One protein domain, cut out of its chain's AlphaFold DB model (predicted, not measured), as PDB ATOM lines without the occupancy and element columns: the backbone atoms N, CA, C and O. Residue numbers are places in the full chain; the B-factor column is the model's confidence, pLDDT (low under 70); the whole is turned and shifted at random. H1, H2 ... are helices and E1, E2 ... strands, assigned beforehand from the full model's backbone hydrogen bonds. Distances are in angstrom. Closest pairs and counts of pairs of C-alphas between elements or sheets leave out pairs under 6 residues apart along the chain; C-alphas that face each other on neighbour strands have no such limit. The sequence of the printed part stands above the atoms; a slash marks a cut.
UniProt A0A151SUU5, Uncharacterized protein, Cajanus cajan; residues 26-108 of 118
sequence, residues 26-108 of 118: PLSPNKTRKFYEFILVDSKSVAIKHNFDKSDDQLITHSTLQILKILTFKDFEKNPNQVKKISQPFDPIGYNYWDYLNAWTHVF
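Overview. This is residues 26 to 108 of the 118 residues of an uncharacterized protein of Cajanus cajan (UniProt A0A151SUU5). What shape appears first? Helices H1 and H3 cross in the middle, the two-stranded hairpin E1 and E2 reaches one end, and short H2 lies toward the other. What makes it up? The 83 printed residues hold H1, E1, E2, H2, H3 in order, mixed helices and strands, with under half in named elements; the sheet is antiparallel. How compact? Only just compact, close to loose: radius of gyration of the C-alphas 13.7 A, spans 49 by 27 by 21 A.

Arrangement. What touches? H1, residues 33 to 42, touches H3, residues 97 to 106, at a steep tilt of 60 degrees, opposite ways; the closest C-alphas, Tyr 36 and Ala 103, are 4.4 A apart. How do strands pair? E1, residues 46 to 52, and E2, residues 60 to 67, form an antiparallel hairpin; N 49 and O 64, 2.9 A apart, are within hydrogen-bond range. Where is H2? H2, residues 73 to 76, is close to H3 but not clearly touching; the closest C-alphas, Phe 76 and Tyr 97, are 6.4 A apart. And helix backbones? Every O i to N i+4 pair is within range in H1, 4 of 6 in H3; H2 is too short.

Along the chain. Where does H1 begin? C-alpha 33 is at (-2.629, -10.086, 6.370); H1 spans 14.2 A, E1 19.1 A, E2 19.7 A between end C-alphas. Where does H3 end? After 14.3 A, at C-alpha 106 (3.179, -8.196, 5.477).

Size, cuts and confidence. Which link is long? H2 to H3, 20 residues. Any cut or low confidence? The printed part has no cut, and no printed residue is under 70 in pLDDT.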
ATOM      1  N   PRO A  26       3.454 -15.479  11.681       82.94
ATOM      2  CA  PRO A  26       2.846 -14.413  12.460       82.94
ATOM      3  C   PRO A  26       3.419 -14.362  13.878       82.94
ATOM      4  O   PRO A  26       3.711 -15.391  14.485       82.94
ATOM      5  N   LEU A  27       3.518 -13.154  14.437       83.75
ATOM      6  CA  LEU A  27       3.806 -12.960  15.865       83.75
ATOM      7  C   LEU A  27       2.608 -13.338  16.752       83.75
ATOM      8  O   LEU A  27       2.777 -13.629  17.931       83.75
ATOM      9  N   SER A  28       1.395 -13.305  16.194       86.44
ATOM     10  CA  SER A  28       0.152 -13.729  16.839       86.44
ATOM     11  C   SER A  28      -0.870 -14.156  15.776       86.44
ATOM     12  O   SER A  28      -0.947 -13.482  14.742       86.44
ATOM     13  N   PRO A  29      -1.685 -15.204  16.013       85.62
ATOM     14  CA  PRO A  29      -2.697 -15.679  15.063       85.62
ATOM     15  C   PRO A  29      -3.706 -14.615  14.612       85.62
ATOM     16  O   PRO A  29      -4.225 -14.690  13.504       85.62
ATOM     17  N   ASN A  30      -3.960 -13.594  15.432       88.56
ATOM     18  CA  ASN A  30      -4.962 -12.571  15.118       88.56
ATOM     19  C   ASN A  30      -4.383 -11.454  14.224       88.56
ATOM     20  O   ASN A  30      -5.114 -10.719  13.562       88.56
ATOM     21  N   LYS A  31      -3.049 -11.353  14.122       90.56
ATOM     22  CA  LYS A  31      -2.353 -10.378  13.260       90.56
ATOM     23  C   LYS A  31      -2.222 -10.908  11.831       90.56
ATOM     24  O   LYS A  31      -1.134 -11.214  11.345       90.56
ATOM     25  N   THR A  32      -3.370 -11.056  11.182       90.88
ATOM     26  CA  THR A  32      -3.504 -11.578   9.814       90.88
ATOM     27  C   THR A  32      -2.990 -10.593   8.754       90.88
ATOM     28  O   THR A  32      -2.769  -9.414   9.024       90.88
ATOM     29  N   ARG A  33      -2.878 -11.022   7.488       90.62
ATOM     30  CA  ARG A  33      -2.629 -10.086   6.370       90.62
ATOM     31  C   ARG A  33      -3.687  -8.979   6.293       90.62
ATOM     32  O   ARG A  33      -3.359  -7.839   5.985       90.62
ATOM     33  N   LYS A  34      -4.956  -9.305   6.567       91.00
ATOM     34  CA  LYS A  34      -6.056  -8.326   6.578       91.00
ATOM     35  C   LYS A  34      -5.882  -7.289   7.684       91.00
ATOM     36  O   LYS A  34      -6.125  -6.121   7.424       91.00
ATOM     37  N   PHE A  35      -5.400  -7.688   8.865       93.31
ATOM     38  CA  PHE A  35      -5.056  -6.751   9.942       93.31
ATOM     39  C   PHE A  35      -4.038  -5.708   9.469       93.31
ATOM     40  O   PHE A  35      -4.271  -4.509   9.583       93.31
ATOM     41  N   TYR A  36      -2.933  -6.165   8.878       94.69
ATOM     42  CA  TYR A  36      -1.875  -5.283   8.389       94.69
ATOM     43  C   TYR A  36      -2.326  -4.381   7.239       94.69
ATOM     44  O   TYR A  36      -2.020  -3.191   7.231       94.69
ATOM     45  N   GLU A  37      -3.105  -4.907   6.296       94.50
ATOM     46  CA  GLU A  37      -3.725  -4.081   5.258       94.50
ATOM     47  C   GLU A  37      -4.622  -2.997   5.861       94.50
ATOM     48  O   GLU A  37      -4.524  -1.828   5.484       94.50
ATOM     49  N   PHE A  38      -5.441  -3.372   6.847       94.75
ATOM     50  CA  PHE A  38      -6.332  -2.449   7.530       94.75
ATOM     51  C   PHE A  38      -5.550  -1.321   8.205       94.75
ATOM     52  O   PHE A  38      -5.926  -0.164   8.054       94.75
ATOM     53  N   ILE A  39      -4.428  -1.616   8.872       95.94
ATOM     54  CA  ILE A  39      -3.555  -0.588   9.468       95.94
ATOM     55  C   ILE A  39      -3.142   0.462   8.429       95.94
ATOM     56  O   ILE A  39      -3.197   1.667   8.696       95.94
ATOM     57  N   LEU A  40      -2.725   0.031   7.236       96.81
ATOM     58  CA  LEU A  40      -2.266   0.956   6.197       96.81
ATOM     59  C   LEU A  40      -3.416   1.794   5.618       96.81
ATOM     60  O   LEU A  40      -3.216   2.982   5.351       96.81
ATOM     61  N   VAL A  41      -4.604   1.208   5.456       95.56
ATOM     62  CA  VAL A  41      -5.804   1.908   4.966       95.56
ATOM     63  C   VAL A  41      -6.337   2.892   6.015       95.56
ATOM     64  O   VAL A  41      -6.535   4.068   5.717       95.56
ATOM     65  N   ASP A  42      -6.497   2.448   7.261       95.25
ATOM     66  CA  ASP A  42      -7.031   3.226   8.386       95.25
ATOM     67  C   ASP A  42      -6.150   4.431   8.734       95.25
ATOM     68  O   ASP A  42      -6.628   5.554   8.906       95.25
ATOM     69  N   SER A  43      -4.827   4.234   8.722       95.06
ATOM     70  CA  SER A  43      -3.850   5.316   8.901       95.06
ATOM     71  C   SER A  43      -3.790   6.296   7.722       95.06
ATOM     72  O   SER A  43      -3.086   7.314   7.803       95.06
ATOM     73  N   LYS A  44      -4.523   6.021   6.633       96.38
ATOM     74  CA  LYS A  44      -4.493   6.740   5.350       96.38
ATOM     75  C   LYS A  44      -3.104   6.734   4.707       96.38
ATOM     76  O   LYS A  44      -2.730   7.696   4.040       96.38
ATOM     77  N   SER A  45      -2.310   5.698   4.968       97.25
ATOM     78  CA  SER A  45      -0.966   5.542   4.401       97.25
ATOM     79  C   SER A  45      -1.014   5.025   2.970       97.25
ATOM     80  O   SER A  45      -0.165   5.385   2.157       97.25
ATOM     81  N   VAL A  46      -2.030   4.223   2.649       97.38
ATOM     82  CA  VAL A  46      -2.240   3.664   1.313       97.38
ATOM     83  C   VAL A  46      -3.696   3.784   0.880       97.38
ATOM     84  O   VAL A  46      -4.605   3.815   1.709       97.38
ATOM     85  N   ALA A  47      -3.908   3.781  -0.431       96.94
ATOM     86  CA  ALA A  47      -5.174   3.396  -1.043       96.94
ATOM     87  C   ALA A  47      -4.979   2.044  -1.736       96.94
ATOM     88  O   ALA A  47      -4.036   1.877  -2.512       96.94
ATOM     89  N   ILE A  48      -5.849   1.077  -1.452       94.94
ATOM     90  CA  ILE A  48      -5.788  -0.265  -2.040       94.94
ATOM     91  C   ILE A  48      -7.093  -0.549  -2.770       94.94
ATOM     92  O   ILE A  48      -8.178  -0.307  -2.247       94.94
ATOM     93  N   LYS A  49      -6.969  -1.091  -3.980       94.56
ATOM     94  CA  LYS A  49      -8.075  -1.628  -4.765       94.56
ATOM     95  C   LYS A  49      -7.780  -3.084  -5.098       94.56
ATOM     96  O   LYS A  49      -6.801  -3.374  -5.782       94.56
ATOM     97  N   HIS A  50      -8.642  -3.986  -4.646       93.06
ATOM     98  CA  HIS A  50      -8.605  -5.386  -5.056       93.06
ATOM     99  C   HIS A  50      -9.395  -5.572  -6.351       93.06
ATOM    100  O   HIS A  50     -10.514  -5.073  -6.475       93.06
ATOM    101  N   ASN A  51      -8.808  -6.286  -7.310       90.94
ATOM    102  CA  ASN A  51      -9.492  -6.729  -8.517       90.94
ATOM    103  C   ASN A  51      -9.783  -8.225  -8.373       90.94
ATOM    104  O   ASN A  51      -8.877  -9.025  -8.123       90.94
ATOM    105  N   PHE A  52     -11.053  -8.587  -8.511       90.50
ATOM    106  CA  PHE A  52     -11.534  -9.951  -8.328       90.50
ATOM    107  C   PHE A  52     -11.671 -10.672  -9.667       90.50
ATOM    108  O   PHE A  52     -11.668 -10.038 -10.728       90.50
ATOM    109  N   ASP A  53     -11.731 -11.996  -9.621       89.44
ATOM    110  CA  ASP A  53     -12.012 -12.812 -10.791       89.44
ATOM    111  C   ASP A  53     -13.436 -12.532 -11.301       89.44
ATOM    112  O   ASP A  53     -14.341 -12.212 -10.533       89.44
ATOM    113  N   LYS A  54     -13.648 -12.618 -12.618       87.88
ATOM    114  CA  LYS A  54     -14.973 -12.367 -13.210       87.88
ATOM    115  C   LYS A  54     -15.986 -13.460 -12.863       87.88
ATOM    116  O   LYS A  54     -17.185 -13.206 -12.929       87.88
ATOM    117  N   SER A  55     -15.501 -14.664 -12.575       89.38
ATOM    118  CA  SER A  55     -16.298 -15.850 -12.264       89.38
ATOM    119  C   SER A  55     -16.394 -16.149 -10.766       89.38
ATOM    120  O   SER A  55     -17.294 -16.883 -10.367       89.38
ATOM    121  N   ASP A  56     -15.515 -15.560  -9.947       86.50
ATOM    122  CA  ASP A  56     -15.486 -15.706  -8.488       86.50
ATOM    123  C   ASP A  56     -15.139 -14.359  -7.825       86.50
ATOM    124  O   ASP A  56     -13.990 -13.905  -7.836       86.50
ATOM    125  N   ASP A  57     -16.142 -13.726  -7.215       86.00
ATOM    126  CA  ASP A  57     -16.022 -12.423  -6.552       86.00
ATOM    127  C   ASP A  57     -15.245 -12.472  -5.226       86.00
ATOM    128  O   ASP A  57     -14.923 -11.428  -4.655       86.00
ATOM    129  N   GLN A  58     -14.881 -13.663  -4.748       86.38
ATOM    130  CA  GLN A  58     -14.044 -13.853  -3.564       86.38
ATOM    131  C   GLN A  58     -12.567 -14.026  -3.927       86.38
ATOM    132  O   GLN A  58     -11.686 -13.857  -3.072       86.38
ATOM    133  N   LEU A  59     -12.265 -14.339  -5.188       87.00
ATOM    134  CA  LEU A  59     -10.907 -14.577  -5.650       87.00
ATOM    135  C   LEU A  59     -10.243 -13.274  -6.098       87.00
ATOM    136  O   LEU A  59     -10.436 -12.799  -7.212       87.00
ATOM    137  N   ILE A  60      -9.380 -12.714  -5.248       88.75
ATOM    138  CA  ILE A  60      -8.519 -11.587  -5.637       88.75
ATOM    139  C   ILE A  60      -7.482 -12.082  -6.656       88.75
ATOM    140  O   ILE A  60      -6.617 -12.901  -6.331       88.75
ATOM    141  N   THR A  61      -7.528 -11.551  -7.878       89.31
ATOM    142  CA  THR A  61      -6.554 -11.868  -8.937       89.31
ATOM    143  C   THR A  61      -5.288 -11.039  -8.777       89.31
ATOM    144  O   THR A  61      -4.179 -11.565  -8.834       89.31
ATOM    145  N   HIS A  62      -5.450  -9.742  -8.536       88.88
ATOM    146  CA  HIS A  62      -4.375  -8.796  -8.278       88.88
ATOM    147  C   HIS A  62      -4.922  -7.580  -7.528       88.88
ATOM    148  O   HIS A  62      -6.131  -7.375  -7.426       88.88
ATOM    149  N   SER A  63      -4.024  -6.770  -6.975       91.06
ATOM    150  CA  SER A  63      -4.388  -5.546  -6.260       91.06
ATOM    151  C   SER A  63      -3.551  -4.384  -6.760       91.06
ATOM    152  O   SER A  63      -2.365  -4.542  -7.036       91.06
ATOM    153  N   THR A  64      -4.164  -3.212  -6.847       93.00
ATOM    154  CA  THR A  64      -3.454  -1.949  -7.037       93.00
ATOM    155  C   THR A  64      -3.285  -1.296  -5.674       93.00
ATOM    156  O   THR A  64      -4.268  -1.110  -4.958       93.00
ATOM    157  N   LEU A  65      -2.049  -0.954  -5.318       94.19
ATOM    158  CA  LEU A  65      -1.713  -0.258  -4.079       94.19
ATOM    159  C   LEU A  65      -1.039   1.066  -4.430       94.19
ATOM    160  O   LEU A  65      -0.025   1.087  -5.125       94.19
ATOM    161  N   GLN A  66      -1.597   2.166  -3.936       96.81
ATOM    162  CA  GLN A  66      -1.010   3.497  -4.030       96.81
ATOM    163  C   GLN A  66      -0.521   3.929  -2.650       96.81
ATOM    164  O   GLN A  66      -1.297   3.965  -1.696       96.81
ATOM    165  N   ILE A  67       0.757   4.289  -2.555       97.31
ATOM    166  CA  ILE A  67       1.347   4.862  -1.343       97.31
ATOM    167  C   ILE A  67       1.005   6.352  -1.303       97.31
ATOM    168  O   ILE A  67       1.329   7.090  -2.231       97.31
ATOM    169  N   LEU A  68       0.336   6.786  -0.236       97.94
ATOM    170  CA  LEU A  68      -0.084   8.174  -0.028       97.94
ATOM    171  C   LEU A  68       0.844   8.899   0.949       97.94
ATOM    172  O   LEU A  68       1.176  10.063   0.744       97.94
ATOM    173  N   LYS A  69       1.255   8.212   2.019       96.62
ATOM    174  CA  LYS A  69       2.207   8.718   3.017       96.62
ATOM    175  C   LYS A  69       2.839   7.570   3.800       96.62
ATOM    176  O   LYS A  69       2.285   6.476   3.872       96.62
ATOM    177  N   ILE A  70       3.963   7.864   4.443       95.88
ATOM    178  CA  ILE A  70       4.635   6.966   5.382       95.88
ATOM    179  C   ILE A  70       4.665   7.668   6.738       95.88
ATOM    180  O   ILE A  70       5.197   8.772   6.847       95.88
ATOM    181  N   LEU A  71       4.073   7.046   7.757       94.00
ATOM    182  CA  LEU A  71       4.143   7.536   9.128       94.00
ATOM    183  C   LEU A  71       5.506   7.199   9.730       94.00
ATOM    184  O   LEU A  71       6.040   6.100   9.575       94.00
ATOM    185  N   THR A  72       6.047   8.157  10.456       91.69
ATOM    186  CA  THR A  72       7.312   8.056  11.168       91.69
ATOM    187  C   THR A  72       7.071   7.804  12.650       91.69
ATOM    188  O   THR A  72       5.954   7.907  13.157       91.69
ATOM    189  N   PHE A  73       8.149   7.529  13.378       90.31
ATOM    190  CA  PHE A  73       8.116   7.388  14.831       90.31
ATOM    191  C   PHE A  73       7.449   8.590  15.534       90.31
ATOM    192  O   PHE A  73       6.731   8.411  16.511       90.31
ATOM    193  N   LYS A  74       7.623   9.813  15.007       88.94
ATOM    194  CA  LYS A  74       7.053  11.048  15.580       88.94
ATOM    195  C   LYS A  74       5.526  11.114  15.474       88.94
ATOM    196  O   LYS A  74       4.889  11.771  16.291       88.94
ATOM    197  N   ASP A  75       4.941  10.421  14.498       90.50
ATOM    198  CA  ASP A  75       3.492  10.388  14.283       90.50
ATOM    199  C   ASP A  75       2.766   9.492  15.302       90.50
ATOM    200  O   ASP A  75       1.537   9.519  15.393       90.50
ATOM    201  N   PHE A  76       3.501   8.694  16.084       88.38
ATOM    202  CA  PHE A  76       2.986   7.860  17.177       88.38
ATOM    203  C   PHE A  76       3.183   8.516  18.555       88.38
ATOM    204  O   PHE A  76       3.282   7.835  19.572       88.38
ATOM    205  N   GLU A  77       3.185   9.853  18.580       79.38
ATOM    206  CA  GLU A  77       3.364  10.670  19.784       79.38
ATOM    207  C   GLU A  77       4.676  10.334  20.524       79.38
ATOM    208  O   GLU A  77       5.635   9.829  19.941       79.38
ATOM    209  N   LYS A  78       4.763  10.648  21.822       79.12
ATOM    210  CA  LYS A  78       5.942  10.337  22.647       79.12
ATOM    211  C   LYS A  78       6.034   8.851  23.031       79.12
ATOM    212  O   LYS A  78       6.946   8.492  23.773       79.12
ATOM    213  N   ASN A  79       5.110   7.998  22.576       86.94
ATOM    214  CA  ASN A  79       5.053   6.595  22.977       86.94
ATOM    215  C   ASN A  79       4.743   5.653  21.793       86.94
ATOM    216  O   ASN A  79       3.579   5.358  21.527       86.94
ATOM    217  N   PRO A  80       5.765   5.076  21.128       87.31
ATOM    218  CA  PRO A  80       5.573   4.165  19.992       87.31
ATOM    219  C   PRO A  80       4.863   2.855  20.362       87.31
ATOM    220  O   PRO A  80       4.354   2.163  19.480       87.31
ATOM    221  N   ASN A  81       4.835   2.501  21.651       90.38
ATOM    222  CA  ASN A  81       4.167   1.304  22.156       90.38
ATOM    223  C   ASN A  81       2.685   1.555  22.459       90.38
ATOM    224  O   ASN A  81       1.950   0.603  22.727       90.38
ATOM    225  N   GLN A  82       2.241   2.814  22.421       90.06
ATOM    226  CA  GLN A  82       0.845   3.162  22.621       90.06
ATOM    227  C   GLN A  82      -0.002   2.609  21.478       90.06
ATOM    228  O   GLN A  82       0.276   2.818  20.296       90.06
ATOM    229  N   VAL A  83      -1.058   1.895  21.857       91.50
ATOM    230  CA  VAL A  83      -2.002   1.304  20.916       91.50
ATOM    231  C   VAL A  83      -2.956   2.387  20.419       91.50
ATOM    232  O   VAL A  83      -3.699   2.983  21.200       91.50
ATOM    233  N   LYS A  84      -2.959   2.619  19.107       91.00
ATOM    234  CA  LYS A  84      -3.985   3.393  18.405       91.00
ATOM    235  C   LYS A  84      -5.155   2.475  18.075       91.00
ATOM    236  O   LYS A  84      -4.947   1.365  17.593       91.00
ATOM    237  N   LYS A  85      -6.379   2.927  18.352       92.56
ATOM    238  CA  LYS A  85      -7.593   2.174  18.020       92.56
ATOM    239  C   LYS A  85      -7.843   2.205  16.519       92.56
ATOM    240  O   LYS A  85      -7.656   3.240  15.886       92.56
ATOM    241  N   ILE A  86      -8.295   1.076  15.997       91.44
ATOM    242  CA  ILE A  86      -8.734   0.941  14.610       91.44
ATOM    243  C   ILE A  86     -10.145   1.525  14.475       91.44
ATOM    244  O   ILE A  86     -10.943   1.409  15.406       91.44
ATOM    245  N   SER A  87     -10.472   2.160  13.343       90.25
ATOM    246  CA  SER A  87     -11.799   2.772  13.149       90.25
ATOM    247  C   SER A  87     -12.957   1.774  13.057       90.25
ATOM    248  O   SER A  87     -14.098   2.149  13.328       90.25
ATOM    249  N   GLN A  88     -12.689   0.515  12.699       89.62
ATOM    250  CA  GLN A  88     -13.693  -0.548  12.623       89.62
ATOM    251  C   GLN A  88     -13.395  -1.682  13.612       89.62
ATOM    252  O   GLN A  88     -12.232  -1.895  13.963       89.62
ATOM    253  N   PRO A  89     -14.427  -2.435  14.046       89.19
ATOM    254  CA  PRO A  89     -14.238  -3.624  14.864       89.19
ATOM    255  C   PRO A  89     -13.316  -4.630  14.170       89.19
ATOM    256  O   PRO A  89     -13.626  -5.151  13.100       89.19
ATOM    257  N   PHE A  90     -12.183  -4.901  14.803       89.25
ATOM    258  CA  PHE A  90     -11.206  -5.887  14.374       89.25
ATOM    259  C   PHE A  90     -10.584  -6.519  15.626       89.25
ATOM    260  O   PHE A  90     -10.559  -5.893  16.686       89.25
ATOM    261  N   ASP A  91     -10.088  -7.748  15.518       88.50
ATOM    262  CA  ASP A  91      -9.248  -8.370  16.543       88.50
ATOM    263  C   ASP A  91      -7.849  -8.597  15.954       88.50
ATOM    264  O   ASP A  91      -7.717  -9.430  15.053       88.50
ATOM    265  N   PRO A  92      -6.809  -7.856  16.387       90.50
ATOM    266  CA  PRO A  92      -6.779  -6.898  17.506       90.50
ATOM    267  C   PRO A  92      -7.520  -5.567  17.275       90.50
ATOM    268  O   PRO A  92      -7.540  -5.040  16.166       90.50
ATOM    269  N   ILE A  93      -8.021  -4.957  18.361       92.00
ATOM    270  CA  ILE A  93      -8.771  -3.675  18.350       92.00
ATOM    271  C   ILE A  93      -7.915  -2.428  18.053       92.00
ATOM    272  O   ILE A  93      -8.413  -1.298  18.040       92.00
ATOM    273  N   GLY A  94      -6.606  -2.608  17.893       93.69
ATOM    274  CA  GLY A  94      -5.639  -1.527  17.782       93.69
ATOM    275  C   GLY A  94      -4.273  -2.000  17.308       93.69
ATOM    276  O   GLY A  94      -3.987  -3.197  17.286       93.69
ATOM    277  N   TYR A  95      -3.423  -1.041  16.957       94.50
ATOM    278  CA  TYR A  95      -2.045  -1.266  16.523       94.50
ATOM    279  C   TYR A  95      -1.107  -0.216  17.118       94.50
ATOM    280  O   TYR A  95      -1.515   0.907  17.416       94.50
ATOM    281  N   ASN A  96       0.161  -0.574  17.294       94.38
ATOM    282  CA  ASN A  96       1.219   0.357  17.697       94.38
ATOM    283  C   ASN A  96       2.168   0.658  16.518       94.38
ATOM    284  O   ASN A  96       1.930   0.230  15.385       94.38
ATOM    285  N   TYR A  97       3.250   1.402  16.761       94.94
ATOM    286  CA  TYR A  97       4.197   1.762  15.700       94.94
ATOM    287  C   TYR A  97       4.880   0.542  15.060       94.94
ATOM    288  O   TYR A  97       5.105   0.506  13.851       94.94
ATOM    289  N   TRP A  98       5.176  -0.488  15.851       94.06
ATOM    290  CA  TRP A  98       5.818  -1.709  15.363       94.06
ATOM    291  C   TRP A  98       4.891  -2.513  14.455       94.06
ATOM    292  O   TRP A  98       5.323  -3.027  13.427       94.06
ATOM    293  N   ASP A  99       3.604  -2.567  14.795       94.94
ATOM    294  CA  ASP A  99       2.580  -3.159  13.938       94.94
ATOM    295  C   ASP A  99       2.431  -2.393  12.620       94.94
ATOM    296  O   ASP A  99       2.295  -3.013  11.568       94.94
ATOM    297  N   TYR A 100       2.540  -1.062  12.655       95.75
ATOM    298  CA  TYR A 100       2.567  -0.231  11.450       95.75
ATOM    299  C   TYR A 100       3.789  -0.504  10.563       95.75
ATOM    300  O   TYR A 100       3.646  -0.641   9.350       95.75
ATOM    301  N   LEU A 101       4.985  -0.634  11.145       94.50
ATOM    302  CA  LEU A 101       6.185  -1.015  10.391       94.50
ATOM    303  C   LEU A 101       6.047  -2.407   9.775       94.50
ATOM    304  O   LEU A 101       6.325  -2.591   8.592       94.50
ATOM    305  N   ASN A 102       5.559  -3.372  10.554       94.06
ATOM    306  CA  ASN A 102       5.272  -4.715  10.064       94.06
ATOM    307  C   ASN A 102       4.220  -4.694   8.951       94.06
ATOM    308  O   ASN A 102       4.290  -5.512   8.039       94.06
ATOM    309  N   ALA A 103       3.268  -3.764   8.969       94.94
ATOM    310  CA  ALA A 103       2.243  -3.710   7.940       94.94
ATOM    311  C   ALA A 103       2.827  -3.496   6.534       94.94
ATOM    312  O   ALA A 103       2.365  -4.121   5.578       94.94
ATOM    313  N   TRP A 104       3.891  -2.696   6.420       94.62
ATOM    314  CA  TRP A 104       4.581  -2.447   5.154       94.62
ATOM    315  C   TRP A 104       5.250  -3.677   4.557       94.62
ATOM    316  O   TRP A 104       5.404  -3.731   3.346       94.62
ATOM    317  N   THR A 105       5.642  -4.668   5.355       90.25
ATOM    318  CA  THR A 105       6.182  -5.919   4.815       90.25
ATOM    319  C   THR A 105       5.057  -6.909   4.550       90.25
ATOM    320  O   THR A 105       4.936  -7.414   3.440       90.25
ATOM    321  N   HIS A 106       4.178  -7.130   5.524       90.06
ATOM    322  CA  HIS A 106       3.179  -8.196   5.477       90.06
ATOM    323  C   HIS A 106       2.026  -7.945   4.493       90.06
ATOM    324  O   HIS A 106       1.427  -8.911   4.017       90.06
ATOM    325  N   VAL A 107       1.706  -6.689   4.148       87.44
ATOM    326  CA  VAL A 107       0.638  -6.391   3.171       87.44
ATOM    327  C   VAL A 107       0.963  -6.935   1.776       87.44
ATOM    328  O   VAL A 107       0.068  -7.392   1.067       87.44
ATOM    329  N   PHE A 108       2.244  -6.944   1.395       84.00
ATOM    330  CA  PHE A 108       2.689  -7.414   0.080       84.00
ATOM    331  C   PHE A 108       2.766  -8.934  -0.019       84.00
ATOM    332  O   PHE A 108       2.897  -9.472  -1.114       84.00
TER     333      PHE A 108